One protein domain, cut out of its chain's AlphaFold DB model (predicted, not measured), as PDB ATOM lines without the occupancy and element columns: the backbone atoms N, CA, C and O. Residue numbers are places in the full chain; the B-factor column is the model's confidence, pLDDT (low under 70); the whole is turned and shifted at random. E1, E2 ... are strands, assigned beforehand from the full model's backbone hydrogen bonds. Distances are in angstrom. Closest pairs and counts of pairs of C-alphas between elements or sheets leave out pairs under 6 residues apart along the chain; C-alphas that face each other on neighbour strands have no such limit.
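Overview. This is residues 440 to 528 of the 558 residues of the protein "PIN_8 domain-containing protein" of Sphingobacterium sp. (strain PM2-P1-29) (UniProt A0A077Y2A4). Two small antiparallel sheets lie partly face to face as a loose sandwich with crossed strands: the four-stranded E1, E2, E3, E4 on one side and the three-stranded E5, E6, E7 on the other. A short parallel pairing of residues 448 to 449 with residues 523 to 524 of E7 ties the long loop after E1 to the second sheet. The printed part has 89 residues, with no named helix and seven named strands, E1 to E7, whose order across each sheet follows the chain. The class is all strand, though under half of the residues, 41 of 89, are in named elements. The whole is compact, with a radius of gyration of the C-alphas of 13.0 A and spans of 38 by 28 by 21 A.

Along the chain. E1 is residues 440 to 446, 17.7 A long, and begins with C-alpha 440 at (-25.507, 46.305, 27.821). E2 is residues 462 to 468, 19.5 A. E3, residues 474 to 477, spans 10.5 A, and E4, residues 484 to 487, spans 10.1 A. E5, residues 495 to 497, spans 6.6 A and begins with C-alpha 495 at (-24.637, 31.593, 8.500). E6 is residues 505 to 512, 23.0 A, and E7 is residues 518 to 525, 21.1 A, with C-alpha 525 at (-16.920, 33.153, 7.063).

Arrangement. E1 to E4 form a meander, each strand the antiparallel neighbour of the one before, and this sheet is strongly twisted. E1 and E2 are a hairpin at 149 degrees, with N 443 and O 465 2.8 A apart. E2 and E3 are a hairpin at 136 degrees, with N 475 and O 466 2.8 A apart. E3 and E4 are a hairpin at 155 degrees, with N 487 and O 474 2.8 A apart. The link from E4 to E5 leads to the second sheet, also a meander. There E5 and E6 are a hairpin at 150 degrees, with N 496 and O 506 2.8 A apart. E6 and E7 are a hairpin at 156 degrees, with N 509 and O 521 2.9 A apart. The two sheets make a sandwich, two sheets face to face, with 21 pairs of C-alphas within 10 A and their strands at 57 degrees. The closest C-alphas of E1 and E7, those of Glu 446 and Leu 522, are 7.4 A apart. Those of E4 and E6, Phe 487 and Leu 508, are also 7.4 A apart. E2 and E6 are apart.

Size, cuts and confidence. The two C-alphas farthest apart, those of Asp 454 and Trp 470, are 40.1 A from each other. The printed part has no cut. The link from E1 to E2, residues 447 to 461, is long. The mean pLDDT of the printed part is 80.4, and residues 511 to 519 are under 70.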
ATOM      1  N   HIS A 440     -26.553  45.771  26.951       76.38
ATOM      2  CA  HIS A 440     -25.507  46.305  27.821       76.38
ATOM      3  C   HIS A 440     -24.215  45.478  27.716       76.38
ATOM      4  O   HIS A 440     -24.147  44.463  27.017       76.38
ATOM      5  N   ASN A 441     -23.184  45.907  28.454       76.25
ATOM      6  CA  ASN A 441     -21.881  45.243  28.553       76.25
ATOM      7  C   ASN A 441     -21.168  45.087  27.198       76.25
ATOM      8  O   ASN A 441     -20.614  44.029  26.906       76.25
ATOM      9  N   TRP A 442     -21.185  46.143  26.376       77.69
ATOM     10  CA  TRP A 442     -20.405  46.202  25.141       77.69
ATOM     11  C   TRP A 442     -18.909  46.057  25.444       77.69
ATOM     12  O   TRP A 442     -18.326  46.872  26.154       77.69
ATOM     13  N   ALA A 443     -18.288  45.008  24.914       74.62
ATOM     14  CA  ALA A 443     -16.881  44.683  25.116       74.62
ATOM     15  C   ALA A 443     -16.269  44.076  23.846       74.62
ATOM     16  O   ALA A 443     -16.976  43.567  22.976       74.62
ATOM     17  N   LYS A 444     -14.936  44.099  23.732       84.75
ATOM     18  CA  LYS A 444     -14.233  43.415  22.635       84.75
ATOM     19  C   LYS A 444     -14.300  41.897  22.835       84.75
ATOM     20  O   LYS A 444     -13.876  41.388  23.868       84.75
ATOM     21  N   MET A 445     -14.798  41.197  21.822       84.06
ATOM     22  CA  MET A 445     -14.870  39.740  21.721       84.06
ATOM     23  C   MET A 445     -13.981  39.274  20.562       84.06
ATOM     24  O   MET A 445     -13.902  39.951  19.534       84.06
ATOM     25  N   GLU A 446     -13.300  38.137  20.718       86.69
ATOM     26  CA  GLU A 446     -12.488  37.549  19.645       86.69
ATOM     27  C   GLU A 446     -13.369  37.102  18.465       86.69
ATOM     28  O   GLU A 446     -14.506  36.661  18.645       86.69
ATOM     29  N   LEU A 447     -12.840  37.249  17.248       88.75
ATOM     30  CA  LEU A 447     -13.490  36.855  16.000       88.75
ATOM     31  C   LEU A 447     -12.558  35.911  15.239       88.75
ATOM     32  O   LEU A 447     -11.518  36.341  14.738       88.75
ATOM     33  N   ASP A 448     -12.946  34.644  15.122       90.38
ATOM     34  CA  ASP A 448     -12.230  33.675  14.288       90.38
ATOM     35  C   ASP A 448     -12.510  33.989  12.811       90.38
ATOM     36  O   ASP A 448     -13.663  34.027  12.383       90.38
ATOM     37  N   ASN A 449     -11.481  34.306  12.031       88.88
ATOM     38  CA  ASN A 449     -11.647  34.863  10.691       88.88
ATOM     39  C   ASN A 449     -11.063  33.927   9.633       88.88
ATOM     40  O   ASN A 449      -9.849  33.752   9.541       88.88
ATOM     41  N   GLU A 450     -11.939  33.362   8.803       88.69
ATOM     42  CA  GLU A 450     -11.558  32.437   7.736       88.69
ATOM     43  C   GLU A 450     -10.890  33.135   6.537       88.69
ATOM     44  O   GLU A 450     -10.206  32.485   5.741       88.69
ATOM     45  N   PHE A 451     -11.064  34.453   6.382       81.38
ATOM     46  CA  PHE A 451     -10.449  35.194   5.285       81.38
ATOM     47  C   PHE A 451      -8.923  35.219   5.431       81.38
ATOM     48  O   PHE A 451      -8.379  35.664   6.440       81.38
ATOM     49  N   ILE A 452      -8.214  34.836   4.363       78.19
ATOM     50  CA  ILE A 452      -6.748  34.931   4.309       78.19
ATOM     51  C   ILE A 452      -6.259  36.365   4.629       78.19
ATOM     52  O   ILE A 452      -6.902  37.321   4.184       78.19
ATOM     53  N   PRO A 453      -5.111  36.553   5.317       72.88
ATOM     54  CA  PRO A 453      -4.663  37.875   5.782       72.88
ATOM     55  C   PRO A 453      -4.517  38.951   4.693       72.88
ATOM     56  O   PRO A 453      -4.719  40.130   4.963       72.88
ATOM     57  N   ASP A 454      -4.203  38.555   3.454       71.00
ATOM     58  CA  ASP A 454      -4.076  39.471   2.309       71.00
ATOM     59  C   ASP A 454      -5.435  39.933   1.730       71.00
ATOM     60  O   ASP A 454      -5.483  40.801   0.855       71.00
ATOM     61  N   HIS A 455      -6.558  39.360   2.178       76.50
ATOM     62  CA  HIS A 455      -7.895  39.756   1.739       76.50
ATOM     63  C   HIS A 455      -8.401  40.988   2.505       76.50
ATOM     64  O   HIS A 455      -8.131  41.161   3.689       76.50
ATOM     65  N   ILE A 456      -9.229  41.825   1.866       73.50
ATOM     66  CA  ILE A 456      -9.743  43.073   2.469       73.50
ATOM     67  C   ILE A 456     -10.550  42.858   3.765       73.50
ATOM     68  O   ILE A 456     -10.587  43.747   4.615       73.50
ATOM     69  N   ASN A 457     -11.155  41.675   3.931       81.25
ATOM     70  CA  ASN A 457     -11.859  41.269   5.152       81.25
ATOM     71  C   ASN A 457     -10.972  40.461   6.136       81.25
ATOM     72  O   ASN A 457     -11.405  40.204   7.253       81.25
ATOM     73  N   GLY A 458      -9.748  40.064   5.762       80.06
ATOM     74  CA  GLY A 458      -8.837  39.254   6.597       80.06
ATOM     75  C   GLY A 458      -8.209  40.007   7.776       80.06
ATOM     76  O   GLY A 458      -7.568  39.409   8.631       80.06
ATOM     77  N   LYS A 459      -8.412  41.329   7.845       80.69
ATOM     78  CA  LYS A 459      -7.918  42.200   8.924       80.69
ATOM     79  C   LYS A 459      -8.748  42.167  10.215       80.69
ATOM     80  O   LYS A 459      -8.332  42.738  11.216       80.69
ATOM     81  N   TYR A 460      -9.939  41.569  10.195       83.75
ATOM     82  CA  TYR A 460     -10.846  41.576  11.345       83.75
ATOM     83  C   TYR A 460     -10.522  40.422  12.301       83.75
ATOM     84  O   TYR A 460     -10.687  39.269  11.926       83.75
ATOM     85  N   SER A 461     -10.069  40.723  13.518       84.06
ATOM     86  CA  SER A 461      -9.728  39.729  14.557       84.06
ATOM     87  C   SER A 461     -10.559  39.854  15.839       84.06
ATOM     88  O   SER A 461     -10.507  38.987  16.707       84.06
ATOM     89  N   THR A 462     -11.332  40.934  15.971       86.31
ATOM     90  CA  THR A 462     -12.236  41.194  17.099       86.31
ATOM     91  C   THR A 462     -13.498  41.910  16.617       86.31
ATOM     92  O   THR A 462     -13.493  42.555  15.563       86.31
ATOM     93  N   VAL A 463     -14.573  41.816  17.397       86.38
ATOM     94  CA  VAL A 463     -15.795  42.629  17.262       86.38
ATOM     95  C   VAL A 463     -16.158  43.250  18.607       86.38
ATOM     96  O   VAL A 463     -15.751  42.741  19.649       86.38
ATOM     97  N   ILE A 464     -16.949  44.324  18.606       84.19
ATOM     98  CA  ILE A 464     -17.578  44.821  19.837       84.19
ATOM     99  C   ILE A 464     -18.908  44.081  19.997       84.19
ATOM    100  O   ILE A 464     -19.743  44.120  19.093       84.19
ATOM    101  N   ALA A 465     -19.094  43.397  21.121       85.75
ATOM    102  CA  ALA A 465     -20.258  42.573  21.414       85.75
ATOM    103  C   ALA A 465     -20.861  42.926  22.777       85.75
ATOM    104  O   ALA A 465     -20.127  43.202  23.719       85.75
ATOM    105  N   GLY A 466     -22.187  42.911  22.872       86.19
ATOM    106  CA  GLY A 466     -22.954  43.129  24.097       86.19
ATOM    107  C   GLY A 466     -24.100  42.123  24.199       86.19
ATOM    108  O   GLY A 466     -24.422  41.434  23.229       86.19
ATOM    109  N   SER A 467     -24.737  42.043  25.363       86.38
ATOM    110  CA  SER A 467     -25.839  41.104  25.614       86.38
ATOM    111  C   SER A 467     -27.097  41.847  26.037       86.38
ATOM    112  O   SER A 467     -27.027  42.835  26.766       86.38
ATOM    113  N   CYS A 468     -28.263  41.374  25.593       82.81
ATOM    114  CA  CYS A 468     -29.531  41.919  26.069       82.81
ATOM    115  C   CYS A 468     -29.801  41.515  27.525       82.81
ATOM    116  O   CYS A 468     -29.821  40.324  27.835       82.81
ATOM    117  N   ASP A 469     -30.107  42.486  28.385       81.12
ATOM    118  CA  ASP A 469     -30.380  42.281  29.816       81.12
ATOM    119  C   ASP A 469     -31.538  41.311  30.106       81.12
ATOM    120  O   ASP A 469     -31.567  40.667  31.157       81.12
ATOM    121  N   TRP A 470     -32.507  41.196  29.191       81.69
ATOM    122  CA  TRP A 470     -33.696  40.365  29.384       81.69
ATOM    123  C   TRP A 470     -33.590  38.967  28.768       81.69
ATOM    124  O   TRP A 470     -33.842  37.973  29.448       81.69
ATOM    125  N   CYS A 471     -33.252  38.873  27.479       82.56
ATOM    126  CA  CYS A 471     -33.209  37.596  26.758       82.56
ATOM    127  C   CYS A 471     -31.797  37.001  26.627       82.56
ATOM    128  O   CYS A 471     -31.657  35.930  26.044       82.56
ATOM    129  N   ASN A 472     -30.761  37.690  27.123       82.75
ATOM    130  CA  ASN A 472     -29.345  37.321  27.005       82.75
ATOM    131  C   ASN A 472     -28.858  37.083  25.558       82.75
ATOM    132  O   ASN A 472     -27.810  36.483  25.340       82.75
ATOM    133  N   THR A 473     -29.605  37.567  24.558       87.31
ATOM    134  CA  THR A 473     -29.205  37.489  23.148       87.31
ATOM    135  C   THR A 473     -27.942  38.310  22.925       87.31
ATOM    136  O   THR A 473     -27.895  39.492  23.283       87.31
ATOM    137  N   LEU A 474     -26.951  37.689  22.290       88.31
ATOM    138  CA  LEU A 474     -25.717  38.332  21.859       88.31
ATOM    139  C   LEU A 474     -26.007  39.304  20.708       88.31
ATOM    140  O   LEU A 474     -26.694  38.954  19.751       88.31
ATOM    141  N   HIS A 475     -25.467  40.513  20.786       90.06
ATOM    142  CA  HIS A 475     -25.495  41.505  19.716       90.06
ATOM    143  C   HIS A 475     -24.064  41.934  19.414       90.06
ATOM    144  O   HIS A 475     -23.277  42.125  20.337       90.06
ATOM    145  N   ILE A 476     -23.720  42.117  18.138       90.38
ATOM    146  CA  ILE A 476     -22.377  42.563  17.732       90.38
ATOM    147  C   ILE A 476     -22.457  43.795  16.828       90.38
ATOM    148  O   ILE A 476     -23.275  43.830  15.905       90.38
ATOM    149  N   LYS A 477     -21.585  44.786  17.048       87.94
ATOM    150  CA  LYS A 477     -21.312  45.860  16.079       87.94
ATOM    151  C   LYS A 477     -20.439  45.267  14.962       87.94
ATOM    152  O   LYS A 477     -19.347  44.760  15.219       87.94
ATOM    153  N   CYS A 478     -20.912  45.297  13.716       84.69
ATOM    154  CA  CYS A 478     -20.178  44.746  12.571       84.69
ATOM    155  C   CYS A 478     -18.855  45.507  12.334       84.69
ATOM    156  O   CYS A 478     -18.898  46.712  12.092       84.69
ATOM    157  N   PRO A 479     -17.683  44.843  12.259       83.12
ATOM    158  CA  PRO A 479     -16.383  45.516  12.153       83.12
ATOM    159  C   PRO A 479     -16.129  46.196  10.790       83.12
ATOM    160  O   PRO A 479     -15.079  46.801  10.575       83.12
ATOM    161  N   LYS A 480     -17.069  46.099   9.837       83.75
ATOM    162  CA  LYS A 480     -16.986  46.723   8.503       83.75
ATOM    163  C   LYS A 480     -17.945  47.895   8.289       83.75
ATOM    164  O   LYS A 480     -17.654  48.746   7.452       83.75
ATOM    165  N   CYS A 481     -19.089  47.921   8.970       76.06
ATOM    166  CA  CYS A 481     -20.121  48.949   8.772       76.06
ATOM    167  C   CYS A 481     -20.817  49.405  10.063       76.06
ATOM    168  O   CYS A 481     -21.832  50.090   9.977       76.06
ATOM    169  N   SER A 482     -20.321  48.984  11.228       80.19
ATOM    170  CA  SER A 482     -20.815  49.295  12.580       80.19
ATOM    171  C   SER A 482     -22.265  48.893  12.891       80.19
ATOM    172  O   SER A 482     -22.676  48.959  14.045       80.19
ATOM    173  N   PHE A 483     -23.026  48.402  11.906       80.56
ATOM    174  CA  PHE A 483     -24.404  47.951  12.081       80.56
ATOM    175  C   PHE A 483     -24.498  46.821  13.113       80.56
ATOM    176  O   PHE A 483     -23.669  45.904  13.120       80.56
ATOM    177  N   ILE A 484     -25.518  46.881  13.964       86.44
ATOM    178  CA  ILE A 484     -25.718  45.945  15.067       86.44
ATOM    179  C   ILE A 484     -26.472  44.717  14.563       86.44
ATOM    180  O   ILE A 484     -27.505  44.850  13.925       86.44
ATOM    181  N   ASN A 485     -25.944  43.525  14.833       88.75
ATOM    182  CA  ASN A 485     -26.526  42.255  14.398       88.75
ATOM    183  C   ASN A 485     -26.862  41.407  15.630       88.75
ATOM    184  O   ASN A 485     -25.972  41.146  16.442       88.75
ATOM    185  N   SER A 486     -28.116  40.966  15.757       90.12
ATOM    186  CA  SER A 486     -28.572  40.032  16.800       90.12
ATOM    187  C   SER A 486     -28.184  38.578  16.490       90.12
ATOM    188  O   SER A 486     -28.184  38.159  15.329       90.12
ATOM    189  N   PHE A 487     -27.901  37.787  17.526       88.50
ATOM    190  CA  PHE A 487     -27.653  36.344  17.443       88.50
ATOM    191  C   PHE A 487     -28.467  35.588  18.507       88.50
ATOM    192  O   PHE A 487     -27.926  35.211  19.550       88.50
ATOM    193  N   PRO A 488     -29.781  35.386  18.289       83.31
ATOM    194  CA  PRO A 488     -30.593  34.531  19.153       83.31
ATOM    195  C   PRO A 488     -30.151  33.059  19.054       83.31
ATOM    196  O   PRO A 488     -29.693  32.603  18.005       83.31
ATOM    197  N   GLU A 489     -30.362  32.268  20.114       76.94
ATOM    198  CA  GLU A 489     -29.994  30.833  20.152       76.94
ATOM    199  C   GLU A 489     -30.572  30.017  18.977       76.94
ATOM    200  O   GLU A 489     -29.986  29.021  18.546       76.94
ATOM    201  N   SER A 490     -31.711  30.456  18.428       75.25
ATOM    202  CA  SER A 490     -32.406  29.840  17.293       75.25
ATOM    203  C   SER A 490     -31.620  29.850  15.977       75.25
ATOM    204  O   SER A 490     -31.985  29.092  15.076       75.25
ATOM    205  N   ILE A 491     -30.573  30.678  15.858       75.25
ATOM    206  CA  ILE A 491     -29.705  30.766  14.672       75.25
ATOM    207  C   ILE A 491     -28.266  30.281  14.924       75.25
ATOM    208  O   ILE A 491     -27.397  30.484  14.072       75.25
ATOM    209  N   SER A 492     -28.010  29.623  16.062       77.50
ATOM    210  CA  SER A 492     -26.733  28.935  16.316       77.50
ATOM    211  C   SER A 492     -26.377  27.973  15.176       77.50
ATOM    212  O   SER A 492     -27.250  27.376  14.544       77.50
ATOM    213  N   ASP A 493     -25.083  27.884  14.865       81.50
ATOM    214  CA  ASP A 493     -24.524  27.068  13.779       81.50
ATOM    215  C   ASP A 493     -25.078  27.390  12.363       81.50
ATOM    216  O   ASP A 493     -24.874  26.625  11.413       81.50
ATOM    217  N   THR A 494     -25.750  28.537  12.180       84.44
ATOM    218  CA  THR A 494     -26.206  29.025  10.866       84.44
ATOM    219  C   THR A 494     -25.441  30.267  10.415       84.44
ATOM    220  O   THR A 494     -24.979  31.070  11.222       84.44
ATOM    221  N   VAL A 495     -25.296  30.423   9.096       86.38
ATOM    222  CA  VAL A 495     -24.637  31.593   8.500       86.38
ATOM    223  C   VAL A 495     -25.639  32.746   8.404       86.38
ATOM    224  O   VAL A 495     -26.638  32.628   7.693       86.38
ATOM    225  N   LYS A 496     -25.349  33.861   9.083       88.56
ATOM    226  CA  LYS A 496     -26.100  35.122   9.031       88.56
ATOM    227  C   LYS A 496     -25.303  36.171   8.251       88.56
ATOM    228  O   LYS A 496     -24.193  36.529   8.644       88.56
ATOM    229  N   GLU A 497     -25.872  36.671   7.155       90.38
ATOM    230  CA  GLU A 497     -25.338  37.849   6.459       90.38
ATOM    231  C   GLU A 497     -25.554  39.103   7.317       90.38
ATOM    232  O   GLU A 497     -26.577  39.246   7.988       90.38
ATOM    233  N   CYS A 498     -24.586  40.018   7.291       87.00
ATOM    234  CA  CYS A 498     -24.661  41.281   8.004       87.00
ATOM    235  C   CYS A 498     -25.844  42.143   7.536       87.00
ATOM    236  O   CYS A 498     -25.878  42.598   6.390       87.00
ATOM    237  N   GLU A 499     -26.749  42.470   8.456       85.38
ATOM    238  CA  GLU A 499     -27.977  43.238   8.202       85.38
ATOM    239  C   GLU A 499     -27.702  44.669   7.706       85.38
ATOM    240  O   GLU A 499     -28.487  45.232   6.943       85.38
ATOM    241  N   GLY A 500     -26.519  45.215   8.014       73.56
ATOM    242  CA  GLY A 500     -26.015  46.470   7.450       73.56
ATOM    243  C   GLY A 500     -25.617  46.404   5.966       73.56
ATOM    244  O   GLY A 500     -25.067  47.373   5.444       73.56
ATOM    245  N   GLY A 501     -25.825  45.271   5.284       78.25
ATOM    246  CA  GLY A 501     -25.642  45.121   3.836       78.25
ATOM    247  C   GLY A 501     -24.189  45.197   3.354       78.25
ATOM    248  O   GLY A 501     -23.937  45.490   2.185       78.25
ATOM    249  N   CYS A 502     -23.210  44.967   4.235       77.31
ATOM    250  CA  CYS A 502     -21.789  45.074   3.893       77.31
ATOM    251  C   CYS A 502     -21.186  43.801   3.263       77.31
ATOM    252  O   CYS A 502     -19.986  43.794   2.957       77.31
ATOM    253  N   GLY A 503     -21.978  42.731   3.112       82.81
ATOM    254  CA  GLY A 503     -21.548  41.437   2.569       82.81
ATOM    255  C   GLY A 503     -20.491  40.728   3.422       82.81
ATOM    256  O   GLY A 503     -19.510  40.222   2.881       82.81
ATOM    257  N   LEU A 504     -20.621  40.789   4.753       88.19
ATOM    258  CA  LEU A 504     -19.899  39.908   5.678       88.19
ATOM    259  C   LEU A 504     -20.866  38.848   6.200       88.19
ATOM    260  O   LEU A 504     -22.006  39.186   6.513       88.19
ATOM    261  N   ASN A 505     -20.385  37.616   6.341       90.69
ATOM    262  CA  ASN A 505     -21.166  36.477   6.808       90.69
ATOM    263  C   ASN A 505     -20.610  35.964   8.131       90.69
ATOM    264  O   ASN A 505     -19.446  35.582   8.213       90.69
ATOM    265  N   PHE A 506     -21.448  35.942   9.159       91.94
ATOM    266  CA  PHE A 506     -21.090  35.497  10.500       91.94
ATOM    267  C   PHE A 506     -21.726  34.146  10.813       91.94
ATOM    268  O   PHE A 506     -22.801  33.825  10.306       91.94
ATOM    269  N   ILE A 507     -21.093  33.373  11.686       90.62
ATOM    270  CA  ILE A 507     -21.672  32.171  12.292       90.62
ATOM    271  C   ILE A 507     -21.331  32.163  13.781       90.62
ATOM    272  O   ILE A 507     -20.196  32.452  14.159       90.62
ATOM    273  N   LEU A 508     -22.320  31.867  14.623       88.19
ATOM    274  CA  LEU A 508     -22.123  31.662  16.056       88.19
ATOM    275  C   LEU A 508     -22.164  30.157  16.325       88.19
ATOM    276  O   LEU A 508     -23.244  29.565  16.410       88.19
ATOM    277  N   GLU A 509     -20.990  29.538  16.395       85.50
ATOM    278  CA  GLU A 509     -20.858  28.113  16.701       85.50
ATOM    279  C   GLU A 509     -20.986  27.882  18.208       85.50
ATOM    280  O   GLU A 509     -20.497  28.686  19.005       85.50
ATOM    281  N   SER A 510     -21.649  26.794  18.608       76.38
ATOM    282  CA  SER A 510     -21.857  26.460  20.025       76.38
ATOM    283  C   SER A 510     -21.229  25.113  20.384       76.38
ATOM    284  O   SER A 510     -21.779  24.056  20.070       76.38
ATOM    285  N   GLU A 511     -20.097  25.128  21.093       66.38
ATOM    286  CA  GLU A 511     -19.445  23.903  21.564       66.38
ATOM    287  C   GLU A 511     -19.889  23.533  22.988       66.38
ATOM    288  O   GLU A 511     -19.883  24.341  23.921       66.38
ATOM    289  N   ILE A 512     -20.269  22.264  23.174       57.22
ATOM    290  CA  ILE A 512     -20.594  21.704  24.492       57.22
ATOM    291  C   ILE A 512     -19.304  21.156  25.106       57.22
ATOM    292  O   ILE A 512     -18.862  20.053  24.770       57.22
ATOM    293  N   SER A 513     -18.718  21.915  26.032       52.41
ATOM    294  CA  SER A 513     -17.545  21.474  26.792       52.41
ATOM    295  C   SER A 513     -17.862  20.260  27.682       52.41
ATOM    296  O   SER A 513     -19.009  20.017  28.077       52.41
ATOM    297  N   SER A 514     -16.833  19.495  28.063       53.06
ATOM    298  CA  SER A 514     -16.990  18.291  28.899       53.06
ATOM    299  C   SER A 514     -17.553  18.548  30.304       53.06
ATOM    300  O   SER A 514     -17.962  17.595  30.968       53.06
ATOM    301  N   ASP A 515     -17.592  19.811  30.738       51.97
ATOM    302  CA  ASP A 515     -18.079  20.250  32.049       51.97
ATOM    303  C   ASP A 515     -19.500  20.862  31.994       51.97
ATOM    304  O   ASP A 515     -19.944  21.489  32.956       51.97
ATOM    305  N   ASN A 516     -20.246  20.639  30.898       49.31
ATOM    306  CA  ASN A 516     -21.608  21.150  30.644       49.31
ATOM    307  C   ASN A 516     -21.735  22.690  30.569       49.31
ATOM    308  O   ASN A 516     -22.839  23.216  30.714       49.31
ATOM    309  N   PHE A 517     -20.647  23.413  30.301       44.97
ATOM    310  CA  PHE A 517     -20.715  24.818  29.887       44.97
ATOM    311  C   PHE A 517     -20.749  24.913  28.357       44.97
ATOM    312  O   PHE A 517     -19.964  24.246  27.679       44.97
ATOM    313  N   SER A 518     -21.663  25.724  27.826       54.19
ATOM    314  CA  SER A 518     -21.685  26.127  26.420       54.19
ATOM    315  C   SER A 518     -20.713  27.287  26.216       54.19
ATOM    316  O   SER A 518     -20.921  28.364  26.776       54.19
ATOM    317  N   GLU A 519     -19.671  27.068  25.421       63.06
ATOM    318  CA  GLU A 519     -18.833  28.151  24.904       63.06
ATOM    319  C   GLU A 519     -19.300  28.480  23.482       63.06
ATOM    320  O   GLU A 519     -19.592  27.582  22.685       63.06
ATOM    321  N   HIS A 520     -19.422  29.773  23.185       74.19
ATOM    322  CA  HIS A 520     -19.834  30.259  21.873       74.19
ATOM    323  C   HIS A 520     -18.640  30.899  21.174       74.19
ATOM    324  O   HIS A 520     -18.002  31.790  21.735       74.19
ATOM    325  N   THR A 521     -18.379  30.484  19.937       83.94
ATOM    326  CA  THR A 521     -17.312  31.043  19.102       83.94
ATOM    327  C   THR A 521     -17.946  31.756  17.919       83.94
ATOM    328  O   THR A 521     -18.631  31.137  17.102       83.94
ATOM    329  N   LEU A 522     -17.725  33.066  17.817       89.94
ATOM    330  CA  LEU A 522     -18.143  33.836  16.653       89.94
ATOM    331  C   LEU A 522     -17.074  33.735  15.563       89.94
ATOM    332  O   LEU A 522     -15.919  34.104  15.792       89.94
ATOM    333  N   LYS A 523     -17.477  33.306  14.365       91.06
ATOM    334  CA  LYS A 523     -16.605  33.284  13.189       91.06
ATOM    335  C   LYS A 523     -17.088  34.209  12.081       91.06
ATOM    336  O   LYS A 523     -18.292  34.385  11.883       91.06
ATOM    337  N   LEU A 524     -16.136  34.754  11.329       89.94
ATOM    338  CA  LEU A 524     -16.347  35.450  10.066       89.94
ATOM    339  C   LEU A 524     -15.987  34.512   8.910       89.94
ATOM    340  O   LEU A 524     -14.831  34.118   8.754       89.94
ATOM    341  N   LYS A 525     -16.992  34.175   8.104       88.75
ATOM    342  CA  LYS A 525     -16.920  33.153   7.063       88.75
ATOM    343  C   LYS A 525     -16.456  33.715   5.719       88.75
ATOM    344  O   LYS A 525     -16.947  34.763   5.290       88.75
ATOM    345  N   ASP A 526     -15.579  32.992   5.021       84.19
ATOM    346  CA  ASP A 526     -15.204  33.295   3.634       84.19
ATOM    347  C   ASP A 526     -15.964  32.371   2.672       84.19
ATOM    348  O   ASP A 526     -15.606  31.210   2.482       84.19
ATOM    349  N   ASP A 527     -17.014  32.894   2.029       76.38
ATOM    350  CA  ASP A 527     -17.866  32.157   1.077       76.38
ATOM    351  C   ASP A 527     -17.104  31.516  -0.098       76.38
ATOM    352  O   ASP A 527     -17.646  30.647  -0.785       76.38
ATOM    353  N   ARG A 528     -15.859  31.938  -0.354       74.56
ATOM    354  CA  ARG A 528     -14.993  31.345  -1.383       74.56
ATOM    355  C   ARG A 528     -14.385  30.017  -0.941       74.56
ATOM    356  O   ARG A 528     -13.854  29.300  -1.784       74.56
TER     357      ARG A 528